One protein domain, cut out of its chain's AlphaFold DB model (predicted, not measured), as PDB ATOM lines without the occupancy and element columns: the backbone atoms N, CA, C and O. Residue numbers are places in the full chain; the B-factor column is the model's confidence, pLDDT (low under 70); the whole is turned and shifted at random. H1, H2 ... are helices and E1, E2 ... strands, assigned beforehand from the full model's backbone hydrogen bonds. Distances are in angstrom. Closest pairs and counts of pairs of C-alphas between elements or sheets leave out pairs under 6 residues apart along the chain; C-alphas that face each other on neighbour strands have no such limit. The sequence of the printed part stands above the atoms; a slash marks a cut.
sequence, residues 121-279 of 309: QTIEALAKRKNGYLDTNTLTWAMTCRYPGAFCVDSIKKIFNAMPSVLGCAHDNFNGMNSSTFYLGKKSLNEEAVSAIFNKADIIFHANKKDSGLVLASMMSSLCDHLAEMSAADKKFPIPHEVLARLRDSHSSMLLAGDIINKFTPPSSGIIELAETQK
ATOM      1  N   GLN A 121     -27.613 -36.406 -87.207       89.75
ATOM      2  CA  GLN A 121     -28.070 -35.783 -88.449       89.75
ATOM      3  C   GLN A 121     -29.572 -35.479 -88.408       89.75
ATOM      4  O   GLN A 121     -29.978 -34.373 -88.758       89.75
ATOM      5  N   THR A 122     -30.393 -36.424 -87.938       91.25
ATOM      6  CA  THR A 122     -31.833 -36.207 -87.757       91.25
ATOM      7  C   THR A 122     -32.092 -35.102 -86.740       91.25
ATOM      8  O   THR A 122     -32.834 -34.179 -87.048       91.25
ATOM      9  N   ILE A 123     -31.465 -35.139 -85.560       89.75
ATOM     10  CA  ILE A 123     -31.657 -34.106 -84.528       89.75
ATOM     11  C   ILE A 123     -31.310 -32.707 -85.057       89.75
ATOM     12  O   ILE A 123     -32.080 -31.768 -84.851       89.75
ATOM     13  N   GLU A 124     -30.203 -32.571 -85.789       91.25
ATOM     14  CA  GLU A 124     -29.850 -31.318 -86.457       91.25
ATOM     15  C   GLU A 124     -30.894 -30.891 -87.491       91.25
ATOM     16  O   GLU A 124     -31.296 -29.725 -87.508       91.25
ATOM     17  N   ALA A 125     -31.373 -31.831 -88.311       93.88
ATOM     18  CA  ALA A 125     -32.410 -31.568 -89.297       93.88
ATOM     19  C   ALA A 125     -33.696 -31.048 -88.651       93.88
ATOM     20  O   ALA A 125     -34.253 -30.071 -89.145       93.88
ATOM     21  N   LEU A 126     -34.149 -31.661 -87.544       94.38
ATOM     22  CA  LEU A 126     -35.342 -31.232 -86.801       94.38
ATOM     23  C   LEU A 126     -35.167 -29.811 -86.235       94.38
ATOM     24  O   LEU A 126     -36.106 -29.017 -86.274       94.38
ATOM     25  N   ALA A 127     -33.973 -29.480 -85.733       92.50
ATOM     26  CA  ALA A 127     -33.672 -28.165 -85.165       92.50
ATOM     27  C   ALA A 127     -33.556 -27.057 -86.225       92.50
ATOM     28  O   ALA A 127     -33.840 -25.896 -85.939       92.50
ATOM     29  N   LYS A 128     -33.154 -27.400 -87.455       92.94
ATOM     30  CA  LYS A 128     -32.945 -26.458 -88.567       92.94
ATOM     31  C   LYS A 128     -34.082 -26.504 -89.595       92.94
ATOM     32  O   LYS A 128     -33.849 -26.307 -90.791       92.94
ATOM     33  N   ARG A 129     -35.310 -26.774 -89.143       94.06
ATOM     34  CA  ARG A 129     -36.499 -26.718 -89.999       94.06
ATOM     35  C   ARG A 129     -37.022 -25.304 -90.188       94.06
ATOM     36  O   ARG A 129     -36.983 -24.467 -89.278       94.06
ATOM     37  N   LYS A 130     -37.600 -25.080 -91.362       94.75
ATOM     38  CA  LYS A 130     -38.332 -23.862 -91.684       94.75
ATOM     39  C   LYS A 130     -39.568 -24.189 -92.512       94.75
ATOM     40  O   LYS A 130     -39.494 -25.016 -93.416       94.75
ATOM     41  N   ASN A 131     -40.666 -23.508 -92.215       94.00
ATOM     42  CA  ASN A 131     -41.906 -23.557 -92.977       94.00
ATOM     43  C   ASN A 131     -42.243 -22.155 -93.492       94.00
ATOM     44  O   ASN A 131     -41.931 -21.152 -92.849       94.00
ATOM     45  N   GLY A 132     -42.920 -22.070 -94.628       92.69
ATOM     46  CA  GLY A 132     -43.453 -20.808 -95.133       92.69
ATOM     47  C   GLY A 132     -43.513 -20.788 -96.646       92.69
ATOM     48  O   GLY A 132     -43.815 -21.811 -97.244       92.69
ATOM     49  N   TYR A 133     -43.269 -19.640 -97.267       90.31
ATOM     50  CA  TYR A 133     -43.465 -19.471 -98.709       90.31
ATOM     51  C   TYR A 133     -42.137 -19.409 -99.453       90.31
ATOM     52  O   TYR A 133     -41.157 -18.897 -98.913       90.31
ATOM     53  N   LEU A 134     -42.098 -19.918-100.683       87.25
ATOM     54  CA  LEU A 134     -40.903 -19.822-101.522       87.25
ATOM     55  C   LEU A 134     -40.593 -18.361-101.881       87.25
ATOM     56  O   LEU A 134     -41.501 -17.568-102.131       87.25
ATOM     57  N   ASP A 135     -39.305 -18.023-101.956       83.31
ATOM     58  CA  ASP A 135     -38.831 -16.705-102.398       83.31
ATOM     59  C   ASP A 135     -39.166 -16.426-103.870       83.31
ATOM     60  O   ASP A 135     -39.489 -15.298-104.236       83.31
ATOM     61  N   THR A 136     -39.139 -17.467-104.704       80.06
ATOM     62  CA  THR A 136     -39.477 -17.404-106.133       80.06
ATOM     63  C   THR A 136     -40.976 -17.338-106.407       80.06
ATOM     64  O   THR A 136     -41.391 -16.845-107.452       80.06
ATOM     65  N   ASN A 137     -41.807 -17.839-105.489       81.81
ATOM     66  CA  ASN A 137     -43.257 -17.830-105.629       81.81
ATOM     67  C   ASN A 137     -43.928 -17.831-104.253       81.81
ATOM     68  O   ASN A 137     -44.119 -18.882-103.634       81.81
ATOM     69  N   THR A 138     -44.372 -16.653-103.825       82.44
ATOM     70  CA  THR A 138     -44.988 -16.441-102.510       82.44
ATOM     71  C   THR A 138     -46.354 -17.113-102.342       82.44
ATOM     72  O   THR A 138     -46.882 -17.133-101.236       82.44
ATOM     73  N   LEU A 139     -46.928 -17.697-103.402       81.75
ATOM     74  CA  LEU A 139     -48.143 -18.517-103.333       81.75
ATOM     75  C   LEU A 139     -47.851 -20.006-103.107       81.75
ATOM     76  O   LEU A 139     -48.779 -20.788-102.918       81.75
ATOM     77  N   THR A 140     -46.584 -20.418-103.174       87.56
ATOM     78  CA  THR A 140     -46.181 -21.811-102.979       87.56
ATOM     79  C   THR A 140     -45.673 -21.996-101.562       87.56
ATOM     80  O   THR A 140     -44.653 -21.422-101.176       87.56
ATOM     81  N   TRP A 141     -46.389 -22.810-100.792       91.06
ATOM     82  CA  TRP A 141     -45.980 -23.171 -99.442       91.06
ATOM     83  C   TRP A 141     -44.906 -24.258 -99.477       91.06
ATOM     84  O   TRP A 141     -44.934 -25.141-100.333       91.06
ATOM     85  N   ALA A 142     -43.960 -24.207 -98.549       92.75
ATOM     86  CA  ALA A 142     -42.818 -25.094 -98.494       92.75
ATOM     87  C   ALA A 142     -42.396 -25.419 -97.057       92.75
ATOM     88  O   ALA A 142     -42.609 -24.650 -96.116       92.75
ATOM     89  N   MET A 143     -41.753 -26.575 -96.918       95.00
ATOM     90  CA  MET A 143     -41.134 -27.071 -95.693       95.00
ATOM     91  C   MET A 143     -39.718 -27.499 -96.022       95.00
ATOM     92  O   MET A 143     -39.506 -28.294 -96.935       95.00
ATOM     93  N   THR A 144     -38.747 -27.013 -95.268       94.00
ATOM     94  CA  THR A 144     -37.339 -27.326 -95.490       94.00
ATOM     95  C   THR A 144     -36.671 -27.777 -94.206       94.00
ATOM     96  O   THR A 144     -37.051 -27.360 -93.110       94.00
ATOM     97  N   CYS A 145     -35.669 -28.639 -94.331       93.56
ATOM     98  CA  CYS A 145     -34.731 -28.952 -93.263       93.56
ATOM     99  C   CYS A 145     -33.299 -28.876 -93.783       93.56
ATOM    100  O   CYS A 145     -33.025 -29.136 -94.956       93.56
ATOM    101  N   ARG A 146     -32.378 -28.537 -92.880       91.81
ATOM    102  CA  ARG A 146     -30.947 -28.457 -93.174       91.81
ATOM    103  C   ARG A 146     -30.164 -29.356 -92.242       91.81
ATOM    104  O   ARG A 146     -30.463 -29.412 -91.055       91.81
ATOM    105  N   TYR A 147     -29.161 -30.039 -92.766       90.44
ATOM    106  CA  TYR A 147     -28.429 -31.047 -92.009       90.44
ATOM    107  C   TYR A 147     -27.029 -31.284 -92.596       90.44
ATOM    108  O   TYR A 147     -26.782 -30.980 -93.768       90.44
ATOM    109  N   PRO A 148     -26.082 -31.798 -91.793       85.75
ATOM    110  CA  PRO A 148     -24.726 -32.050 -92.260       85.75
ATOM    111  C   PRO A 148     -24.717 -33.167 -93.310       85.75
ATOM    112  O   PRO A 148     -25.360 -34.209 -93.138       85.75
ATOM    113  N   GLY A 149     -23.982 -32.957 -94.400       70.94
ATOM    114  CA  GLY A 149     -23.733 -33.983 -95.409       70.94
ATOM    115  C   GLY A 149     -22.488 -34.796 -95.054       70.94
ATOM    116  O   GLY A 149     -21.396 -34.240 -94.983       70.94
ATOM    117  N   ALA A 150     -22.632 -36.107 -94.859       61.69
ATOM    118  CA  ALA A 150     -21.506 -37.044 -94.863       61.69
ATOM    119  C   ALA A 150     -21.497 -37.841 -96.177       61.69
ATOM    120  O   ALA A 150     -22.548 -38.092 -96.766       61.69
ATOM    121  N   PHE A 151     -20.314 -38.270 -96.625       46.28
ATOM    122  CA  PHE A 151     -20.061 -38.915 -97.926       46.28
ATOM    123  C   PHE A 151     -20.679 -40.311 -98.133       46.28
ATOM    124  O   PHE A 151     -20.344 -40.991 -99.099       46.28
ATOM    125  N   CYS A 152     -21.605 -40.766 -97.290       50.00
ATOM    126  CA  CYS A 152     -22.227 -42.071 -97.470       50.00
ATOM    127  C   CYS A 152     -23.714 -42.017 -97.111       50.00
ATOM    128  O   CYS A 152     -24.092 -42.075 -95.948       50.00
ATOM    129  N   VAL A 153     -24.542 -41.913 -98.154       58.12
ATOM    130  CA  VAL A 153     -25.993 -42.150 -98.162       58.12
ATOM    131  C   VAL A 153     -26.820 -41.253 -97.229       58.12
ATOM    132  O   VAL A 153     -27.057 -41.546 -96.064       58.12
ATOM    133  N   ASP A 154     -27.382 -40.200 -97.811       79.12
ATOM    134  CA  ASP A 154     -28.257 -39.246 -97.134       79.12
ATOM    135  C   ASP A 154     -29.686 -39.815 -96.947       79.12
ATOM    136  O   ASP A 154     -30.499 -39.857 -97.878       79.12
ATOM    137  N   SER A 155     -29.974 -40.321 -95.741       86.31
ATOM    138  CA  SER A 155     -31.254 -40.951 -95.373       86.31
ATOM    139  C   SER A 155     -32.427 -39.968 -95.388       86.31
ATOM    140  O   SER A 155     -33.563 -40.384 -95.630       86.31
ATOM    141  N   ILE A 156     -32.162 -38.678 -95.173       90.06
ATOM    142  CA  ILE A 156     -33.158 -37.611 -95.264       90.06
ATOM    143  C   ILE A 156     -33.458 -37.349 -96.736       90.06
ATOM    144  O   ILE A 156     -34.607 -37.469 -97.147       90.06
ATOM    145  N   LYS A 157     -32.444 -37.133 -97.578       89.44
ATOM    146  CA  LYS A 157     -32.634 -36.974 -99.031       89.44
ATOM    147  C   LYS A 157     -33.415 -38.133 -99.660       89.44
ATOM    148  O   LYS A 157     -34.233 -37.920-100.551       89.44
ATOM    149  N   LYS A 158     -33.217 -39.368 -99.187       89.25
ATOM    150  CA  LYS A 158     -34.006 -40.534 -99.629       89.25
ATOM    151  C   LYS A 158     -35.498 -40.420 -99.323       89.25
ATOM    152  O   LYS A 158     -36.296 -40.810-100.167       89.25
ATOM    153  N   ILE A 159     -35.869 -39.903 -98.152       90.69
ATOM    154  CA  ILE A 159     -37.277 -39.676 -97.793       90.69
ATOM    155  C   ILE A 159     -37.922 -38.726 -98.791       90.69
ATOM    156  O   ILE A 159     -38.996 -39.006 -99.311       90.69
ATOM    157  N   PHE A 160     -37.227 -37.637 -99.088       90.31
ATOM    158  CA  PHE A 160     -37.679 -36.601-100.002       90.31
ATOM    159  C   PHE A 160     -37.866 -37.116-101.432       90.31
ATOM    160  O   PHE A 160     -38.942 -36.962-101.999       90.31
ATOM    161  N   ASN A 161     -36.882 -37.847-101.959       89.50
ATOM    162  CA  ASN A 161     -36.988 -38.490-103.272       89.50
ATOM    163  C   ASN A 161     -38.075 -39.576-103.346       89.50
ATOM    164  O   ASN A 161     -38.513 -39.928-104.437       89.50
ATOM    165  N   ALA A 162     -38.475 -40.156-102.212       90.69
ATOM    166  CA  ALA A 162     -39.483 -41.209-102.164       90.69
ATOM    167  C   ALA A 162     -40.923 -40.674-102.084       90.69
ATOM    168  O   ALA A 162     -41.862 -41.471-102.183       90.69
ATOM    169  N   MET A 163     -41.113 -39.366-101.888       91.75
ATOM    170  CA  MET A 163     -42.440 -38.757-101.827       91.75
ATOM    171  C   MET A 163     -43.100 -38.664-103.212       91.75
ATOM    172  O   MET A 163     -42.408 -38.661-104.231       91.75
ATOM    173  N   PRO A 164     -44.444 -38.608-103.282       86.06
ATOM    174  CA  PRO A 164     -45.151 -38.493-104.554       86.06
ATOM    175  C   PRO A 164     -44.804 -37.180-105.266       86.06
ATOM    176  O   PRO A 164     -44.732 -36.141-104.619       86.06
ATOM    177  N   SER A 165     -44.696 -37.199-106.598       83.44
ATOM    178  CA  SER A 165     -44.314 -36.030-107.414       83.44
ATOM    179  C   SER A 165     -45.288 -34.850-107.350       83.44
ATOM    180  O   SER A 165     -44.951 -33.751-107.781       83.44
ATOM    181  N   VAL A 166     -46.503 -35.060-106.827       84.50
ATOM    182  CA  VAL A 166     -47.454 -33.972-106.537       84.50
ATOM    183  C   VAL A 166     -46.932 -33.048-105.432       84.50
ATOM    184  O   VAL A 166     -47.313 -31.880-105.378       84.50
ATOM    185  N   LEU A 167     -46.055 -33.562-104.566       84.50
ATOM    186  CA  LEU A 167     -45.239 -32.782-103.655       84.50
ATOM    187  C   LEU A 167     -43.917 -32.504-104.367       84.50
ATOM    188  O   LEU A 167     -43.121 -33.411-104.609       84.50
ATOM    189  N   GLY A 168     -43.696 -31.247-104.733       84.75
ATOM    190  CA  GLY A 168     -42.434 -30.850-105.326       84.75
ATOM    191  C   GLY A 168     -41.297 -31.036-104.328       84.75
ATOM    192  O   GLY A 168     -41.486 -30.871-103.122       84.75
ATOM    193  N   CYS A 169     -40.122 -31.405-104.829       88.06
ATOM    194  CA  CYS A 169     -38.956 -31.689-104.009       88.06
ATOM    195  C   CYS A 169     -37.713 -31.010-104.585       88.06
ATOM    196  O   CYS A 169     -37.489 -31.040-105.794       88.06
ATOM    197  N   ALA A 170     -36.905 -30.417-103.710       86.94
ATOM    198  CA  ALA A 170     -35.649 -29.761-104.043       86.94
ATOM    199  C   ALA A 170     -34.549 -30.166-103.056       86.94
ATOM    200  O   ALA A 170     -34.792 -30.299-101.853       86.94
ATOM    201  N   HIS A 171     -33.331 -30.327-103.576       88.00
ATOM    202  CA  HIS A 171     -32.129 -30.583-102.790       88.00
ATOM    203  C   HIS A 171     -31.047 -29.575-103.137       88.00
ATOM    204  O   HIS A 171     -30.609 -29.542-104.282       88.00
ATOM    205  N   ASP A 172     -30.571 -28.836-102.141       83.62
ATOM    206  CA  ASP A 172     -29.581 -27.774-102.318       83.62
ATOM    207  C   ASP A 172     -28.469 -27.858-101.266       83.62
ATOM    208  O   ASP A 172     -28.559 -28.613-100.296       83.62
ATOM    209  N   ASN A 173     -27.415 -27.059-101.448       82.38
ATOM    210  CA  ASN A 173     -26.417 -26.796-100.414       82.38
ATOM    211  C   ASN A 173     -26.583 -25.358 -99.907       82.38
ATOM    212  O   ASN A 173     -26.578 -24.419-100.699       82.38
ATOM    213  N   PHE A 174     -26.733 -25.189 -98.595       75.38
ATOM    214  CA  PHE A 174     -26.895 -23.888 -97.954       75.38
ATOM    215  C   PHE A 174     -25.868 -23.743 -96.831       75.38
ATOM    216  O   PHE A 174     -25.938 -24.452 -95.825       75.38
ATOM    217  N   ASN A 175     -24.915 -22.820 -96.993       80.31
ATOM    218  CA  ASN A 175     -23.834 -22.563 -96.032       80.31
ATOM    219  C   ASN A 175     -23.076 -23.837 -95.608       80.31
ATOM    220  O   ASN A 175     -22.814 -24.048 -94.424       80.31
ATOM    221  N   GLY A 176     -22.758 -24.713 -96.567       79.81
ATOM    222  CA  GLY A 176     -22.022 -25.954 -96.311       79.81
ATOM    223  C   GLY A 176     -22.869 -27.096 -95.737       79.81
ATOM    224  O   GLY A 176     -22.318 -28.142 -95.404       79.81
ATOM    225  N   MET A 177     -24.191 -26.931 -95.632       86.19
ATOM    226  CA  MET A 177     -25.127 -27.981 -95.215       86.19
ATOM    227  C   MET A 177     -25.996 -28.440 -96.379       86.19
ATOM    228  O   MET A 177     -26.368 -27.640 -97.235       86.19
ATOM    229  N   ASN A 178     -26.402 -29.708 -96.360       89.00
ATOM    230  CA  ASN A 178     -27.455 -30.176 -97.248       89.00
ATOM    231  C   ASN A 178     -28.786 -29.553 -96.816       89.00
ATOM    232  O   ASN A 178     -29.068 -29.426 -95.624       89.00
ATOM    233  N   SER A 179     -29.603 -29.188 -97.794       89.94
ATOM    234  CA  SER A 179     -30.952 -28.667 -97.623       89.94
ATOM    235  C   SER A 179     -31.903 -29.533 -98.431       89.94
ATOM    236  O   SER A 179     -31.665 -29.768 -99.615       89.94
ATOM    237  N   SER A 180     -32.973 -30.009 -97.805       91.94
ATOM    238  CA  SER A 180     -34.039 -30.746 -98.484       91.94
ATOM    239  C   SER A 180     -35.362 -30.030 -98.251       91.94
ATOM    240  O   SER A 180     -35.709 -29.728 -97.108       91.94
ATOM    241  N   THR A 181     -36.078 -29.737 -99.335       91.62
ATOM    242  CA  THR A 181     -37.279 -28.897 -99.320       91.62
ATOM    243  C   THR A 181     -38.420 -29.575-100.058       91.62
ATOM    244  O   THR A 181     -38.269 -29.978-101.208       91.62
ATOM    245  N   PHE A 182     -39.574 -29.660 -99.403       92.75
ATOM    246  CA  PHE A 182     -40.846 -29.958-100.037       92.75
ATOM    247  C   PHE A 182     -41.561 -28.661-100.351       92.75
ATOM    248  O   PHE A 182     -41.538 -27.739 -99.537       92.75
ATOM    249  N   TYR A 183     -42.249 -28.607-101.481       90.12
ATOM    250  CA  TYR A 183     -43.116 -27.490-101.816       90.12
ATOM    251  C   TYR A 183     -44.440 -27.974-102.402       90.12
ATOM    252  O   TYR A 183     -44.510 -28.937-103.168       90.12
ATOM    253  N   LEU A 184     -45.508 -27.300-101.998       88.06
ATOM    254  CA  LEU A 184     -46.882 -27.630-102.315       88.06
ATOM    255  C   LEU A 184     -47.479 -26.499-103.148       88.06
ATOM    256  O   LEU A 184     -47.812 -25.426-102.644       88.06
ATOM    257  N   GLY A 185     -47.586 -26.745-104.451       81.62
ATOM    258  CA  GLY A 185     -48.218 -25.817-105.380       81.62
ATOM    259  C   GLY A 185     -49.743 -25.919-105.351       81.62
ATOM    260  O   GLY A 185     -50.315 -26.945-104.987       81.62
ATOM    261  N   LYS A 186     -50.419 -24.874-105.843       77.62
ATOM    262  CA  LYS A 186     -51.892 -24.796-105.883       77.62
ATOM    263  C   LYS A 186     -52.562 -25.983-106.593       77.62
ATOM    264  O   LYS A 186     -53.632 -26.411-106.181       77.62
ATOM    265  N   LYS A 187     -51.934 -26.532-107.642       74.06
ATOM    266  CA  LYS A 187     -52.456 -27.692-108.394       74.06
ATOM    267  C   LYS A 187     -52.531 -28.973-107.547       74.06
ATOM    268  O   LYS A 187     -53.337 -29.847-107.844       74.06
ATOM    269  N   SER A 188     -51.728 -29.054-106.489       79.38
ATOM    270  CA  SER A 188     -51.647 -30.199-105.580       79.38
ATOM    271  C   SER A 188     -52.592 -30.079-104.377       79.38
ATOM    272  O   SER A 188     -52.650 -30.987-103.554       79.38
ATOM    273  N   LEU A 189     -53.343 -28.975-104.263       84.88
ATOM    274  CA  LEU A 189     -54.318 -28.738-103.194       84.88
ATOM    275  C   LEU A 189     -55.673 -29.353-103.559       84.88
ATOM    276  O   LEU A 189     -56.619 -28.650-103.905       84.88
ATOM    277  N   ASN A 190     -55.758 -30.679-103.513       90.31
ATOM    278  CA  ASN A 190     -57.011 -31.424-103.622       90.31
ATOM    279  C   ASN A 190     -56.966 -32.676-102.730       90.31
ATOM    280  O   ASN A 190     -55.888 -33.097-102.304       90.31
ATOM    281  N   GLU A 191     -58.133 -33.256-102.439       91.50
ATOM    282  CA  GLU A 191     -58.263 -34.391-101.513       91.50
ATOM    283  C   GLU A 191     -57.436 -35.613-101.938       91.50
ATOM    284  O   GLU A 191     -56.761 -36.208-101.097       91.50
ATOM    285  N   GLU A 192     -57.447 -35.974-103.222       91.50
ATOM    286  CA  GLU A 192     -56.733 -37.148-103.737       91.50
ATOM    287  C   GLU A 192     -55.215 -36.989-103.583       91.50
ATOM    288  O   GLU A 192     -54.544 -37.852-103.011       91.50
ATOM    289  N   ALA A 193     -54.676 -35.853-104.030       91.31
ATOM    290  CA  ALA A 193     -53.252 -35.553-103.955       91.31
ATOM    291  C   ALA A 193     -52.766 -35.478-102.503       91.31
ATOM    292  O   ALA A 193     -51.734 -36.063-102.166       91.31
ATOM    293  N   VAL A 194     -53.516 -34.807-101.624       92.38
ATOM    294  CA  VAL A 194     -53.152 -34.706-100.206       92.38
ATOM    295  C   VAL A 194     -53.239 -36.063 -99.518       92.38
ATOM    296  O   VAL A 194     -52.301 -36.445 -98.822       92.38
ATOM    297  N   SER A 195     -54.279 -36.851 -99.775       92.81
ATOM    298  CA  SER A 195     -54.367 -38.211 -99.232       92.81
ATOM    299  C   SER A 195     -53.197 -39.083 -99.700       92.81
ATOM    300  O   SER A 195     -52.610 -39.811 -98.902       92.81
ATOM    301  N   ALA A 196     -52.789 -38.977-100.969       92.75
ATOM    302  CA  ALA A 196     -51.631 -39.697-101.498       92.75
ATOM    303  C   ALA A 196     -50.311 -39.285-100.819       92.75
ATOM    304  O   ALA A 196     -49.481 -40.152-100.526       92.75
ATOM    305  N   ILE A 197     -50.126 -37.990-100.533       94.56
ATOM    306  CA  ILE A 197     -48.973 -37.478 -99.775       94.56
ATOM    307  C   ILE A 197     -48.927 -38.126 -98.388       94.56
ATOM    308  O   ILE A 197     -47.910 -38.726 -98.039       94.56
ATOM    309  N   PHE A 198     -50.015 -38.056 -97.617       95.88
ATOM    310  CA  PHE A 198     -50.045 -38.571 -96.243       95.88
ATOM    311  C   PHE A 198     -49.897 -40.097 -96.189       95.88
ATOM    312  O   PHE A 198     -49.091 -40.597 -95.407       95.88
ATOM    313  N   ASN A 199     -50.561 -40.831 -97.087       94.81
ATOM    314  CA  ASN A 199     -50.405 -42.283 -97.204       94.81
ATOM    315  C   ASN A 199     -48.954 -42.685 -97.498       94.81
ATOM    316  O   ASN A 199     -48.410 -43.601 -96.877       94.81
ATOM    317  N   LYS A 200     -48.299 -42.003 -98.447       96.31
ATOM    318  CA  LYS A 200     -46.902 -42.299 -98.780       96.31
ATOM    319  C   LYS A 200     -45.965 -41.924 -97.637       96.31
ATOM    320  O   LYS A 200     -45.032 -42.679 -97.354       96.31
ATOM    321  N   ALA A 201     -46.223 -40.794 -96.982       96.12
ATOM    322  CA  ALA A 201     -45.430 -40.343 -95.855       96.12
ATOM    323  C   ALA A 201     -45.495 -41.325 -94.684       96.12
ATOM    324  O   ALA A 201     -44.459 -41.664 -94.126       96.12
ATOM    325  N   ASP A 202     -46.678 -41.846 -94.370       92.31
ATOM    326  CA  ASP A 202     -46.873 -42.796 -93.277       92.31
ATOM    327  C   ASP A 202     -46.097 -44.107 -93.498       92.31
ATOM    328  O   ASP A 202     -45.390 -44.588 -92.607       92.31
ATOM    329  N   ILE A 203     -46.106 -44.629 -94.731       92.81
ATOM    330  CA  ILE A 203     -45.303 -45.801 -95.116       92.81
ATOM    331  C   ILE A 203     -43.805 -45.539 -94.892       92.81
ATOM    332  O   ILE A 203     -43.100 -46.373 -94.316       92.81
ATOM    333  N   ILE A 204     -43.304 -44.386 -95.346       93.56
ATOM    334  CA  ILE A 204     -41.885 -44.019 -95.220       93.56
ATOM    335  C   ILE A 204     -41.514 -43.775 -93.752       93.56
ATOM    336  O   ILE A 204     -40.459 -44.226 -93.296       93.56
ATOM    337  N   PHE A 205     -42.386 -43.104 -92.999       91.50
ATOM    338  CA  PHE A 205     -42.239 -42.891 -91.567       91.50
ATOM    339  C   PHE A 205     -42.084 -44.228 -90.854       91.50
ATOM    340  O   PHE A 205     -41.100 -44.424 -90.149       91.50
ATOM    341  N   HIS A 206     -42.982 -45.186 -91.084       85.62
ATOM    342  CA  HIS A 206     -42.915 -46.486 -90.424       85.62
ATOM    343  C   HIS A 206     -41.656 -47.290 -90.770       85.62
ATOM    344  O   HIS A 206     -41.159 -48.019 -89.906       85.62
ATOM    345  N   ALA A 207     -41.097 -47.115 -91.971       87.12
ATOM    346  CA  ALA A 207     -39.833 -47.734 -92.364       87.12
ATOM    347  C   ALA A 207     -38.620 -47.182 -91.590       87.12
ATOM    348  O   ALA A 207     -37.661 -47.921 -91.373       87.12
ATOM    349  N   ASN A 208     -38.654 -45.918 -91.138       85.19
ATOM    350  CA  ASN A 208     -37.565 -45.310 -90.363       85.19
ATOM    351  C   ASN A 208     -38.037 -44.439 -89.180       85.19
ATOM    352  O   ASN A 208     -37.526 -43.342 -88.938       85.19
ATOM    353  N   LYS A 209     -39.011 -44.941 -88.410       82.62
ATOM    354  CA  LYS A 209     -39.729 -44.197 -87.350       82.62
ATOM    355  C   LYS A 209     -38.880 -43.775 -86.149       82.62
ATOM    356  O   LYS A 209     -39.376 -43.094 -85.260       82.62
ATOM    357  N   LYS A 210     -37.631 -44.236 -86.086       78.94
ATOM    358  CA  LYS A 210     -36.683 -43.955 -85.000       78.94
ATOM    359  C   LYS A 210     -35.602 -42.948 -85.393       78.94
ATOM    360  O   LYS A 210     -34.857 -42.525 -84.521       78.94
ATOM    361  N   ASP A 211     -35.501 -42.597 -86.675       86.62
ATOM    362  CA  ASP A 211     -34.455 -41.719 -87.199       86.62
ATOM    363  C   ASP A 211     -35.021 -40.790 -88.288       86.62
ATOM    364  O   ASP A 211     -35.902 -39.991 -87.975       86.62
ATOM    365  N   SER A 212     -34.579 -40.865 -89.552       91.38
ATOM    366  CA  SER A 212     -34.927 -39.854 -90.563       91.38
ATOM    367  C   SER A 212     -36.435 -39.713 -90.816       91.38
ATOM    368  O   SER A 212     -36.895 -38.628 -91.177       91.38
ATOM    369  N   GLY A 213     -37.237 -40.751 -90.537       93.81
ATOM    370  CA  GLY A 213     -38.702 -40.685 -90.595       93.81
ATOM    371  C   GLY A 213     -39.305 -39.641 -89.644       93.81
ATOM    372  O   GLY A 213     -40.373 -39.106 -89.923       93.81
ATOM    373  N   LEU A 214     -38.610 -39.274 -88.564       92.88
ATOM    374  CA  LEU A 214     -39.038 -38.222 -87.636       92.88
ATOM    375  C   LEU A 214     -39.065 -36.829 -88.286       92.88
ATOM    376  O   LEU A 214     -39.893 -35.993 -87.917       92.88
ATOM    377  N   VAL A 215     -38.191 -36.579 -89.271       96.19
ATOM    378  CA  VAL A 215     -38.213 -35.336 -90.065       96.19
ATOM    379  C   VAL A 215     -39.524 -35.252 -90.836       96.19
ATOM    380  O   VAL A 215     -40.202 -34.226 -90.791       96.19
ATOM    381  N   LEU A 216     -39.912 -36.360 -91.471       95.94
ATOM    382  CA  LEU A 216     -41.150 -36.458 -92.233       95.94
ATOM    383  C   LEU A 216     -42.384 -36.307 -91.345       95.94
ATOM    384  O   LEU A 216     -43.274 -35.538 -91.684       95.94
ATOM    385  N   ALA A 217     -42.408 -36.980 -90.191       94.81
ATOM    386  CA  ALA A 217     -43.504 -36.887 -89.230       94.81
ATOM    387  C   ALA A 217     -43.791 -35.434 -88.827       94.81
ATOM    388  O   ALA A 217     -44.931 -34.974 -88.871       94.81
ATOM    389  N   SER A 218     -42.743 -34.680 -88.499       97.00
ATOM    390  CA  SER A 218     -42.875 -33.259 -88.179       97.00
ATOM    391  C   SER A 218     -43.350 -32.412 -89.359       97.00
ATOM    392  O   SER A 218     -44.221 -31.563 -89.164       97.00
ATOM    393  N   MET A 219     -42.804 -32.632 -90.558       96.56
ATOM    394  CA  MET A 219     -43.222 -31.906 -91.761       96.56
ATOM    395  C   MET A 219     -44.698 -32.169 -92.069       96.56
ATOM    396  O   MET A 219     -45.457 -31.233 -92.283       96.56
ATOM    397  N   MET A 220     -45.151 -33.421 -92.004       96.88
ATOM    398  CA  MET A 220     -46.558 -33.757 -92.243       96.88
ATOM    399  C   MET A 220     -47.492 -33.188 -91.171       96.88
ATOM    400  O   MET A 220     -48.587 -32.748 -91.509       96.88
ATOM    401  N   SER A 221     -47.058 -33.124 -89.907       96.19
ATOM    402  CA  SER A 221     -47.788 -32.413 -88.845       96.19
ATOM    403  C   SER A 221     -47.935 -30.923 -89.181       96.19
ATOM    404  O   SER A 221     -49.052 -30.416 -89.218       96.19
ATOM    405  N   SER A 222     -46.846 -30.249 -89.573       95.75
ATOM    406  CA  SER A 222     -46.896 -28.845 -90.009       95.75
ATOM    407  C   SER A 222     -47.768 -28.620 -91.247       95.75
ATOM    408  O   SER A 222     -48.475 -27.620 -91.324       95.75
ATOM    409  N   LEU A 223     -47.730 -29.538 -92.218       95.50
ATOM    410  CA  LEU A 223     -48.590 -29.480 -93.397       95.50
ATOM    411  C   LEU A 223     -50.059 -29.644 -93.007       95.50
ATOM    412  O   LEU A 223     -50.902 -28.896 -93.491       95.50
ATOM    413  N   CYS A 224     -50.370 -30.591 -92.122       95.06
ATOM    414  CA  CYS A 224     -51.732 -30.798 -91.646       95.06
ATOM    415  C   CYS A 224     -52.282 -29.546 -90.952       95.06
ATOM    416  O   CYS A 224     -53.429 -29.176 -91.203       95.06
ATOM    417  N   ASP A 225     -51.469 -28.887 -90.121       94.12
ATOM    418  CA  ASP A 225     -51.842 -27.642 -89.444       94.12
ATOM    419  C   ASP A 225     -52.064 -26.506 -90.445       94.12
ATOM    420  O   ASP A 225     -53.101 -25.848 -90.408       94.12
ATOM    421  N   HIS A 226     -51.163 -26.343 -91.417       93.12
ATOM    422  CA  HIS A 226     -51.308 -25.331 -92.462       93.12
ATOM    423  C   HIS A 226     -52.583 -25.525 -93.301       93.12
ATOM    424  O   HIS A 226     -53.322 -24.573 -93.551       93.12
ATOM    425  N   LEU A 227     -52.886 -26.760 -93.714       93.38
ATOM    426  CA  LEU A 227     -54.115 -27.062 -94.453       93.38
ATOM    427  C   LEU A 227     -55.368 -26.796 -93.606       93.38
ATOM    428  O   LEU A 227     -56.370 -26.313 -94.136       93.38
ATOM    429  N   ALA A 228     -55.315 -27.076 -92.301       92.12
ATOM    430  CA  ALA A 228     -56.415 -26.800 -91.383       92.12
ATOM    431  C   ALA A 228     -56.650 -25.295 -91.208       92.12
ATOM    432  O   ALA A 228     -57.800 -24.855 -91.233       92.12
ATOM    433  N   GLU A 229     -55.582 -24.505 -91.092       92.12
ATOM    434  CA  GLU A 229     -55.652 -23.042 -91.055       92.12
ATOM    435  C   GLU A 229     -56.275 -22.478 -92.336       92.12
ATOM    436  O   GLU A 229     -57.180 -21.644 -92.266       92.12
ATOM    437  N   MET A 230     -55.857 -22.965 -93.510       90.75
ATOM    438  CA  MET A 230     -56.435 -22.524 -94.782       90.75
ATOM    439  C   MET A 230     -57.912 -22.909 -94.918       90.75
ATOM    440  O   MET A 230     -58.714 -22.076 -95.335       90.75
ATOM    441  N   SER A 231     -58.289 -24.128 -94.520       90.44
ATOM    442  CA  SER A 231     -59.692 -24.571 -94.504       90.44
ATOM    443  C   SER A 231     -60.557 -23.715 -93.572       90.44
ATOM    444  O   SER A 231     -61.703 -23.408 -93.896       90.44
ATOM    445  N   ALA A 232     -60.018 -23.303 -92.420       89.12
ATOM    446  CA  ALA A 232     -60.734 -22.445 -91.479       89.12
ATOM    447  C   ALA A 232     -60.900 -21.010 -92.012       89.12
ATOM    448  O   ALA A 232     -61.911 -20.359 -91.735       89.12
ATOM    449  N   ALA A 233     -59.918 -20.516 -92.770       90.12
ATOM    450  CA  ALA A 233     -59.919 -19.171 -93.336       90.12
ATOM    451  C   ALA A 233     -60.784 -19.042 -94.604       90.12
ATOM    452  O   ALA A 233     -61.414 -18.001 -94.806       90.12
ATOM    453  N   ASP A 234     -60.842 -20.077 -95.449       87.25
ATOM    454  CA  ASP A 234     -61.573 -20.068 -96.718       87.25
ATOM    455  C   ASP A 234     -62.561 -21.239 -96.822       87.25
ATOM    456  O   ASP A 234     -62.192 -22.386 -97.057       87.25
ATOM    457  N   LYS A 235     -63.862 -20.932 -96.756       78.50
ATOM    458  CA  LYS A 235     -64.941 -21.927 -96.914       78.50
ATOM    459  C   LYS A 235     -64.992 -22.576 -98.301       78.50
ATOM    460  O   LYS A 235     -65.717 -23.549 -98.479       78.50
ATOM    461  N   LYS A 236     -64.297 -22.017 -99.296       84.75
ATOM    462  CA  LYS A 236     -64.167 -22.580-100.648       84.75
ATOM    463  C   LYS A 236     -62.869 -23.367-100.827       84.75
ATOM    464  O   LYS A 236     -62.581 -23.799-101.944       84.75
ATOM    465  N   PHE A 237     -62.090 -23.549 -99.760       86.56
ATOM    466  CA  PHE A 237     -60.868 -24.328 -99.810       86.56
ATOM    467  C   PHE A 237     -61.180 -25.777-100.244       86.56
ATOM    468  O   PHE A 237     -62.096 -26.394 -99.700       86.56
ATOM    469  N   PRO A 238     -60.454 -26.340-101.228       87.19
ATOM    470  CA  PRO A 238     -60.766 -27.642-101.828       87.19
ATOM    471  C   PRO A 238     -60.599 -28.855-100.904       87.19
ATOM    472  O   PRO A 238     -60.900 -29.970-101.325       87.19
ATOM    473  N   ILE A 239     -60.098 -28.674 -99.679       89.00
ATOM    474  CA  ILE A 239     -59.900 -29.761 -98.718       89.00
ATOM    475  C   ILE A 239     -60.710 -29.437 -97.460       89.00
ATOM    476  O   ILE A 239     -60.309 -28.564 -96.694       89.00
ATOM    477  N   PRO A 240     -61.841 -30.118 -97.237       86.81
ATOM    478  CA  PRO A 240     -62.709 -29.829 -96.107       86.81
ATOM    479  C   PRO A 240     -62.132 -30.360 -94.782       86.81
ATOM    480  O   PRO A 240     -61.301 -31.275 -94.756       86.81
ATOM    481  N   HIS A 241     -62.601 -29.810 -93.659       88.44
ATOM    482  CA  HIS A 241     -62.123 -30.172 -92.319       88.44
ATOM    483  C   HIS A 241     -62.292 -31.661 -91.993       88.44
ATOM    484  O   HIS A 241     -61.446 -32.237 -91.310       88.44
ATOM    485  N   GLU A 242     -63.340 -32.307 -92.503       88.00
ATOM    486  CA  GLU A 242     -63.600 -33.731 -92.293       88.00
ATOM    487  C   GLU A 242     -62.510 -34.602 -92.925       88.00
ATOM    488  O   GLU A 242     -62.127 -35.623 -92.354       88.00
ATOM    489  N   VAL A 243     -61.964 -34.194 -94.076       89.69
ATOM    490  CA  VAL A 243     -60.837 -34.891 -94.716       89.69
ATOM    491  C   VAL A 243     -59.600 -34.797 -93.831       89.69
ATOM    492  O   VAL A 243     -58.957 -35.811 -93.567       89.69
ATOM    493  N   LEU A 244     -59.293 -33.604 -93.314       90.31
ATOM    494  CA  LEU A 244     -58.138 -33.389 -92.438       90.31
ATOM    495  C   LEU A 244     -58.262 -34.158 -91.115       90.31
ATOM    496  O   LEU A 244     -57.278 -34.731 -90.645       90.31
ATOM    497  N   ALA A 245     -59.468 -34.238 -90.547       89.75
ATOM    498  CA  ALA A 245     -59.741 -35.058 -89.368       89.75
ATOM    499  C   ALA A 245     -59.497 -36.552 -89.648       89.75
ATOM    500  O   ALA A 245     -58.762 -37.202 -88.906       89.75
ATOM    501  N   ARG A 246     -60.008 -37.080 -90.773       88.19
ATOM    502  CA  ARG A 246     -59.759 -38.475 -91.181       88.19
ATOM    503  C   ARG A 246     -58.275 -38.777 -91.378       88.19
ATOM    504  O   ARG A 246     -57.831 -39.865 -91.011       88.19
ATOM    505  N   LEU A 247     -57.508 -37.845 -91.952       86.94
ATOM    506  CA  LEU A 247     -56.058 -37.998 -92.113       86.94
ATOM    507  C   LEU A 247     -55.344 -38.029 -90.756       86.94
ATOM    508  O   LEU A 247     -54.462 -38.866 -90.557       86.94
ATOM    509  N   ARG A 248     -55.756 -37.173 -89.808       87.19
ATOM    510  CA  ARG A 248     -55.236 -37.186 -88.432       87.19
ATOM    511  C   ARG A 248     -55.483 -38.513 -87.726       87.19
ATOM    512  O   ARG A 248     -54.560 -39.035 -87.104       87.19
ATOM    513  N   ASP A 249     -56.670 -39.086 -87.877       80.25
ATOM    514  CA  ASP A 249     -57.000 -40.371 -87.259       80.25
ATOM    515  C   ASP A 249     -56.248 -41.538 -87.923       80.25
ATOM    516  O   ASP A 249     -55.644 -42.373 -87.239       80.25
ATOM    517  N   SER A 250     -56.229 -41.567 -89.260       80.56
ATOM    518  CA  SER A 250     -55.642 -42.661 -90.054       80.56
ATOM    519  C   SER A 250     -54.119 -42.741 -89.936       80.56
ATOM    520  O   SER A 250     -53.561 -43.833 -89.992       80.56
ATOM    521  N   HIS A 251     -53.450 -41.604 -89.727       85.69
ATOM    522  CA  HIS A 251     -51.990 -41.499 -89.603       85.69
ATOM    523  C   HIS A 251     -51.564 -40.996 -88.216       85.69
ATOM    524  O   HIS A 251     -50.562 -40.290 -88.058       85.69
ATOM    525  N   SER A 252     -52.348 -41.352 -87.197       78.69
ATOM    526  CA  SER A 252     -52.230 -40.839 -85.828       78.69
ATOM    527  C   SER A 252     -50.845 -41.023 -85.212       78.69
ATOM    528  O   SER A 252     -50.350 -40.101 -84.572       78.69
ATOM    529  N   SER A 253     -50.161 -42.151 -85.434       72.88
ATOM    530  CA  SER A 253     -48.809 -42.356 -84.889       72.88
ATOM    531  C   SER A 253     -47.768 -41.411 -85.508       72.88
ATOM    532  O   SER A 253     -46.939 -40.861 -84.778       72.88
ATOM    533  N   MET A 254     -47.807 -41.196 -86.830       90.81
ATOM    534  CA  MET A 254     -46.918 -40.245 -87.509       90.81
ATOM    535  C   MET A 254     -47.208 -38.816 -87.046       90.81
ATOM    536  O   MET A 254     -46.289 -38.073 -86.703       90.81
ATOM    537  N   LEU A 255     -48.484 -38.435 -86.996       86.19
ATOM    538  CA  LEU A 255     -48.879 -37.067 -86.666       86.19
ATOM    539  C   LEU A 255     -48.681 -36.750 -85.184       86.19
ATOM    540  O   LEU A 255     -48.202 -35.669 -84.875       86.19
ATOM    541  N   LEU A 256     -48.884 -37.708 -84.278       82.62
ATOM    542  CA  LEU A 256     -48.541 -37.556 -82.861       82.62
ATOM    543  C   LEU A 256     -47.032 -37.351 -82.660       82.62
ATOM    544  O   LEU A 256     -46.623 -36.495 -81.871       82.62
ATOM    545  N   ALA A 257     -46.198 -38.116 -83.375       81.50
ATOM    546  CA  ALA A 257     -44.749 -37.933 -83.352       81.50
ATOM    547  C   ALA A 257     -44.352 -36.556 -83.915       81.50
ATOM    548  O   ALA A 257     -43.488 -35.879 -83.354       81.50
ATOM    549  N   GLY A 258     -45.007 -36.111 -84.987       89.56
ATOM    550  CA  GLY A 258     -44.806 -34.781 -85.553       89.56
ATOM    551  C   GLY A 258     -45.204 -33.656 -84.601       89.56
ATOM    552  O   GLY A 258     -44.399 -32.759 -84.355       89.56
ATOM    553  N   ASP A 259     -46.394 -33.746 -84.008       84.88
ATOM    554  CA  ASP A 259     -46.951 -32.756 -83.084       84.88
ATOM    555  C   ASP A 259     -46.064 -32.612 -81.841       84.88
ATOM    556  O   ASP A 259     -45.753 -31.496 -81.411       84.88
ATOM    557  N   ILE A 260     -45.586 -33.729 -81.271       82.19
ATOM    558  CA  ILE A 260     -44.685 -33.654 -80.120       82.19
ATOM    559  C   ILE A 260     -43.335 -33.052 -80.500       82.19
ATOM    560  O   ILE A 260     -42.807 -32.239 -79.749       82.19
ATOM    561  N   ILE A 261     -42.783 -33.390 -81.664       89.19
ATOM    562  CA  ILE A 261     -41.529 -32.804 -82.131       89.19
ATOM    563  C   ILE A 261     -41.695 -31.293 -82.343       89.19
ATOM    564  O   ILE A 261     -40.906 -30.518 -81.809       89.19
ATOM    565  N   ASN A 262     -42.736 -30.863 -83.055       94.00
ATOM    566  CA  ASN A 262     -42.996 -29.453 -83.361       94.00
ATOM    567  C   ASN A 262     -43.256 -28.619 -82.100       94.00
ATOM    568  O   ASN A 262     -42.934 -27.436 -82.063       94.00
ATOM    569  N   LYS A 263     -43.754 -29.235 -81.024       88.69
ATOM    570  CA  LYS A 263     -43.915 -28.569 -79.729       88.69
ATOM    571  C   LYS A 263     -42.591 -28.195 -79.051       88.69
ATOM    572  O   LYS A 263     -42.549 -27.208 -78.320       88.69
ATOM    573  N   PHE A 264     -41.536 -28.988 -79.240       85.69
ATOM    574  CA  PHE A 264     -40.231 -28.787 -78.591       85.69
ATOM    575  C   PHE A 264     -39.184 -28.163 -79.507       85.69
ATOM    576  O   PHE A 264     -38.319 -27.425 -79.045       85.69
ATOM    577  N   THR A 265     -39.265 -28.462 -80.795       89.56
ATOM    578  CA  THR A 265     -38.429 -27.905 -81.858       89.56
ATOM    579  C   THR A 265     -39.349 -27.305 -82.922       89.56
ATOM    580  O   THR A 265     -39.481 -27.861 -84.015       89.56
ATOM    581  N   PRO A 266     -40.048 -26.197 -82.615       92.81
ATOM    582  CA  PRO A 266     -40.936 -25.576 -83.585       92.81
ATOM    583  C   PRO A 266     -40.140 -25.145 -84.822       92.81
ATOM    584  O   PRO A 266     -39.056 -24.568 -84.679       92.81
ATOM    585  N   PRO A 267     -40.635 -25.434 -86.036       94.00
ATOM    586  CA  PRO A 267     -40.016 -24.920 -87.245       94.00
ATOM    587  C   PRO A 267     -40.087 -23.391 -87.238       94.00
ATOM    588  O   PRO A 267     -41.085 -22.799 -86.827       94.00
ATOM    589  N   SER A 268     -39.023 -22.747 -87.709       93.19
ATOM    590  CA  SER A 268     -39.062 -21.302 -87.945       93.19
ATOM    591  C   SER A 268     -40.014 -20.976 -89.103       93.19
ATOM    592  O   SER A 268     -40.135 -21.765 -90.039       93.19
ATOM    593  N   SER A 269     -40.677 -19.819 -89.065       89.50
ATOM    594  CA  SER A 269     -41.589 -19.381 -90.132       89.50
ATOM    595  C   SER A 269     -40.956 -18.291 -90.999       89.50
ATOM    596  O   SER A 269     -40.206 -17.456 -90.495       89.50
ATOM    597  N   GLY A 270     -41.254 -18.262 -92.302       88.00
ATOM    598  CA  GLY A 270     -40.906 -17.135 -93.179       88.00
ATOM    599  C   GLY A 270     -40.625 -17.531 -94.626       88.00
ATOM    600  O   GLY A 270     -41.045 -18.588 -95.080       88.00
ATOM    601  N   ILE A 271     -39.887 -16.689 -95.351       86.94
ATOM    602  CA  ILE A 271     -39.522 -16.960 -96.749       86.94
ATOM    603  C   ILE A 271     -38.447 -18.050 -96.827       86.94
ATOM    604  O   ILE A 271     -37.414 -17.956 -96.160       86.94
ATOM    605  N   ILE A 272     -38.687 -19.091 -97.616       86.44
ATOM    606  CA  ILE A 272     -37.732 -20.164 -97.894       86.44
ATOM    607  C   ILE A 272     -37.025 -19.830 -99.202       86.44
ATOM    608  O   ILE A 272     -37.628 -19.846-100.271       86.44
ATOM    609  N   GLU A 273     -35.736 -19.533 -99.087       82.62
ATOM    610  CA  GLU A 273     -34.851 -19.304-100.223       82.62
ATOM    611  C   GLU A 273     -34.424 -20.645-100.820       82.62
ATOM    612  O   GLU A 273     -33.854 -21.489-100.117       82.62
ATOM    613  N   LEU A 274     -34.691 -20.829-102.113       72.06
ATOM    614  CA  LEU A 274     -34.056 -21.877-102.912       72.06
ATOM    615  C   LEU A 274     -32.728 -21.357-103.472       72.06
ATOM    616  O   LEU A 274     -32.585 -20.163-103.753       72.06
ATOM    617  N   ALA A 275     -31.745 -22.244-103.647       62.59
ATOM    618  CA  ALA A 275     -30.476 -21.850-104.256       62.59
ATOM    619  C   ALA A 275     -30.698 -21.332-105.692       62.59
ATOM    620  O   ALA A 275     -31.580 -21.808-106.411       62.59
ATOM    621  N   GLU A 276     -29.878 -20.368-106.132       50.44
ATOM    622  CA  GLU A 276     -30.008 -19.708-107.444       50.44
ATOM    623  C   GLU A 276     -30.078 -20.694-108.623       50.44
ATOM    624  O   GLU A 276     -30.784 -20.443-109.596       50.44
ATOM    625  N   THR A 277     -29.439 -21.862-108.499       46.88
ATOM    626  CA  THR A 277     -29.448 -22.942-109.497       46.88
ATOM    627  C   THR A 277     -30.828 -23.543-109.781       46.88
ATOM    628  O   THR A 277     -30.990 -24.177-110.819       46.88
ATOM    629  N   GLN A 278     -31.819 -23.354-108.903       48.88
ATOM    630  CA  GLN A 278     -33.191 -23.850-109.096       48.88
ATOM    631  C   GLN A 278     -34.211 -22.751-109.432       48.88
ATOM    632  O   GLN A 278     -35.336 -23.071-109.827       48.88
ATOM    633  N   LYS A 279     -33.831 -21.466-109.349       44.88
ATOM    634  CA  LYS A 279     -34.741 -20.335-109.615       44.88
ATOM    635  C   LYS A 279     -35.298 -20.329-111.043       44.88
ATOM    636  O   LYS A 279     -36.404 -19.846-111.248       44.88
TER     637      LYS A 279
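What this domain is: This is residues 121 to 279 of the 309 residues of an uncharacterized protein of Erwinia sp. (strain Ejp617) (UniProt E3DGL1). A strongly twisted, curled sheet of five strands is covered on one face by the helices H1, H2 and H4, its other face largely bare; the long H4 packs on the sheet with residues 215 to 226 and is joined by H3 and H5 in an up-and-down bundle, H3 meeting its residues 213 to 220 and H5 its residues 224 to 232, and H6 crosses H4 on the side away from the sheet. The 159 printed residues hold seven named helices and five named strands in the order H1 E1 E2 H2 E3 E4 H3 H4 H5 H6 E5 H7. The sheet runs E3 E4 E2 E1 E5 and is mixed, as is the class, helices and strands. The whole is compact, with a radius of gyration of the C-alphas of 14.7 A and spans of 45 by 34 by 28 A.

How they stand to each other: E2, residues 141 to 147, is antiparallel to E4, residues 177 to 184, with N 182 and O 143 2.8 A apart, and to E1, residues 129 to 134, with N 142 and O 132 at 2.7 A. E1 and E2 form a hairpin. E3, residues 168 to 174, forms another with E4, with N 174 and O 177 at 2.8 A. E5, residues 268 to 272, is parallel to E1, with N 131 and O 268 at 2.8 A. H4, residues 213 to 233, runs along E2 at 21 degrees on the local plane, at a height over the sheet of 9.9 A. H2, residues 155 to 161, is on the same face at 8.7 A, which gives two layers, helices on one face of a sheet. E2, H2 and E3 form a split strand-helix-strand unit, with E4 between the two strands and a right-handed crossover. H1, residues 121 to 127, is on that face too, 6.2 A high. H4, the hub, touches H3, residues 191 to 207, closest at Phe 205 and Gly 213, C-alphas 4.3 A apart, at a shallow tilt of 23 degrees, opposite ways. It touches H5, residues 241 to 250, closest at Ser 231 and His 241, 6.5 A between C-alphas. H6, residues 252 to 264, touches H4 about perpendicular, 89 degrees, C-alphas 218 and 258 being 3.6 A apart. H7, residues 276 to 279, only grazes the sheet. Every O i to N i+4 pair is within hydrogen-bond range in H1 to H5; H6 has 8 of 9, and H7 is too short for one.

Where its parts are: H1 begins at C-alpha 121 (-28.070, -35.783, -88.449). H4 is 30.3 A long, H3 24.5 A, E4 22.9 A and E2 20.6 A. E5 ends at C-alpha 272 (-37.732, -20.164, -97.894).

The domain as a whole: The C-alphas of Phe 151 and Lys 235 are the two farthest apart, 48.0 A. The printed part has no cut, and no link is long. pLDDT is under 70 at residues 150 to 153 and 275 to 279.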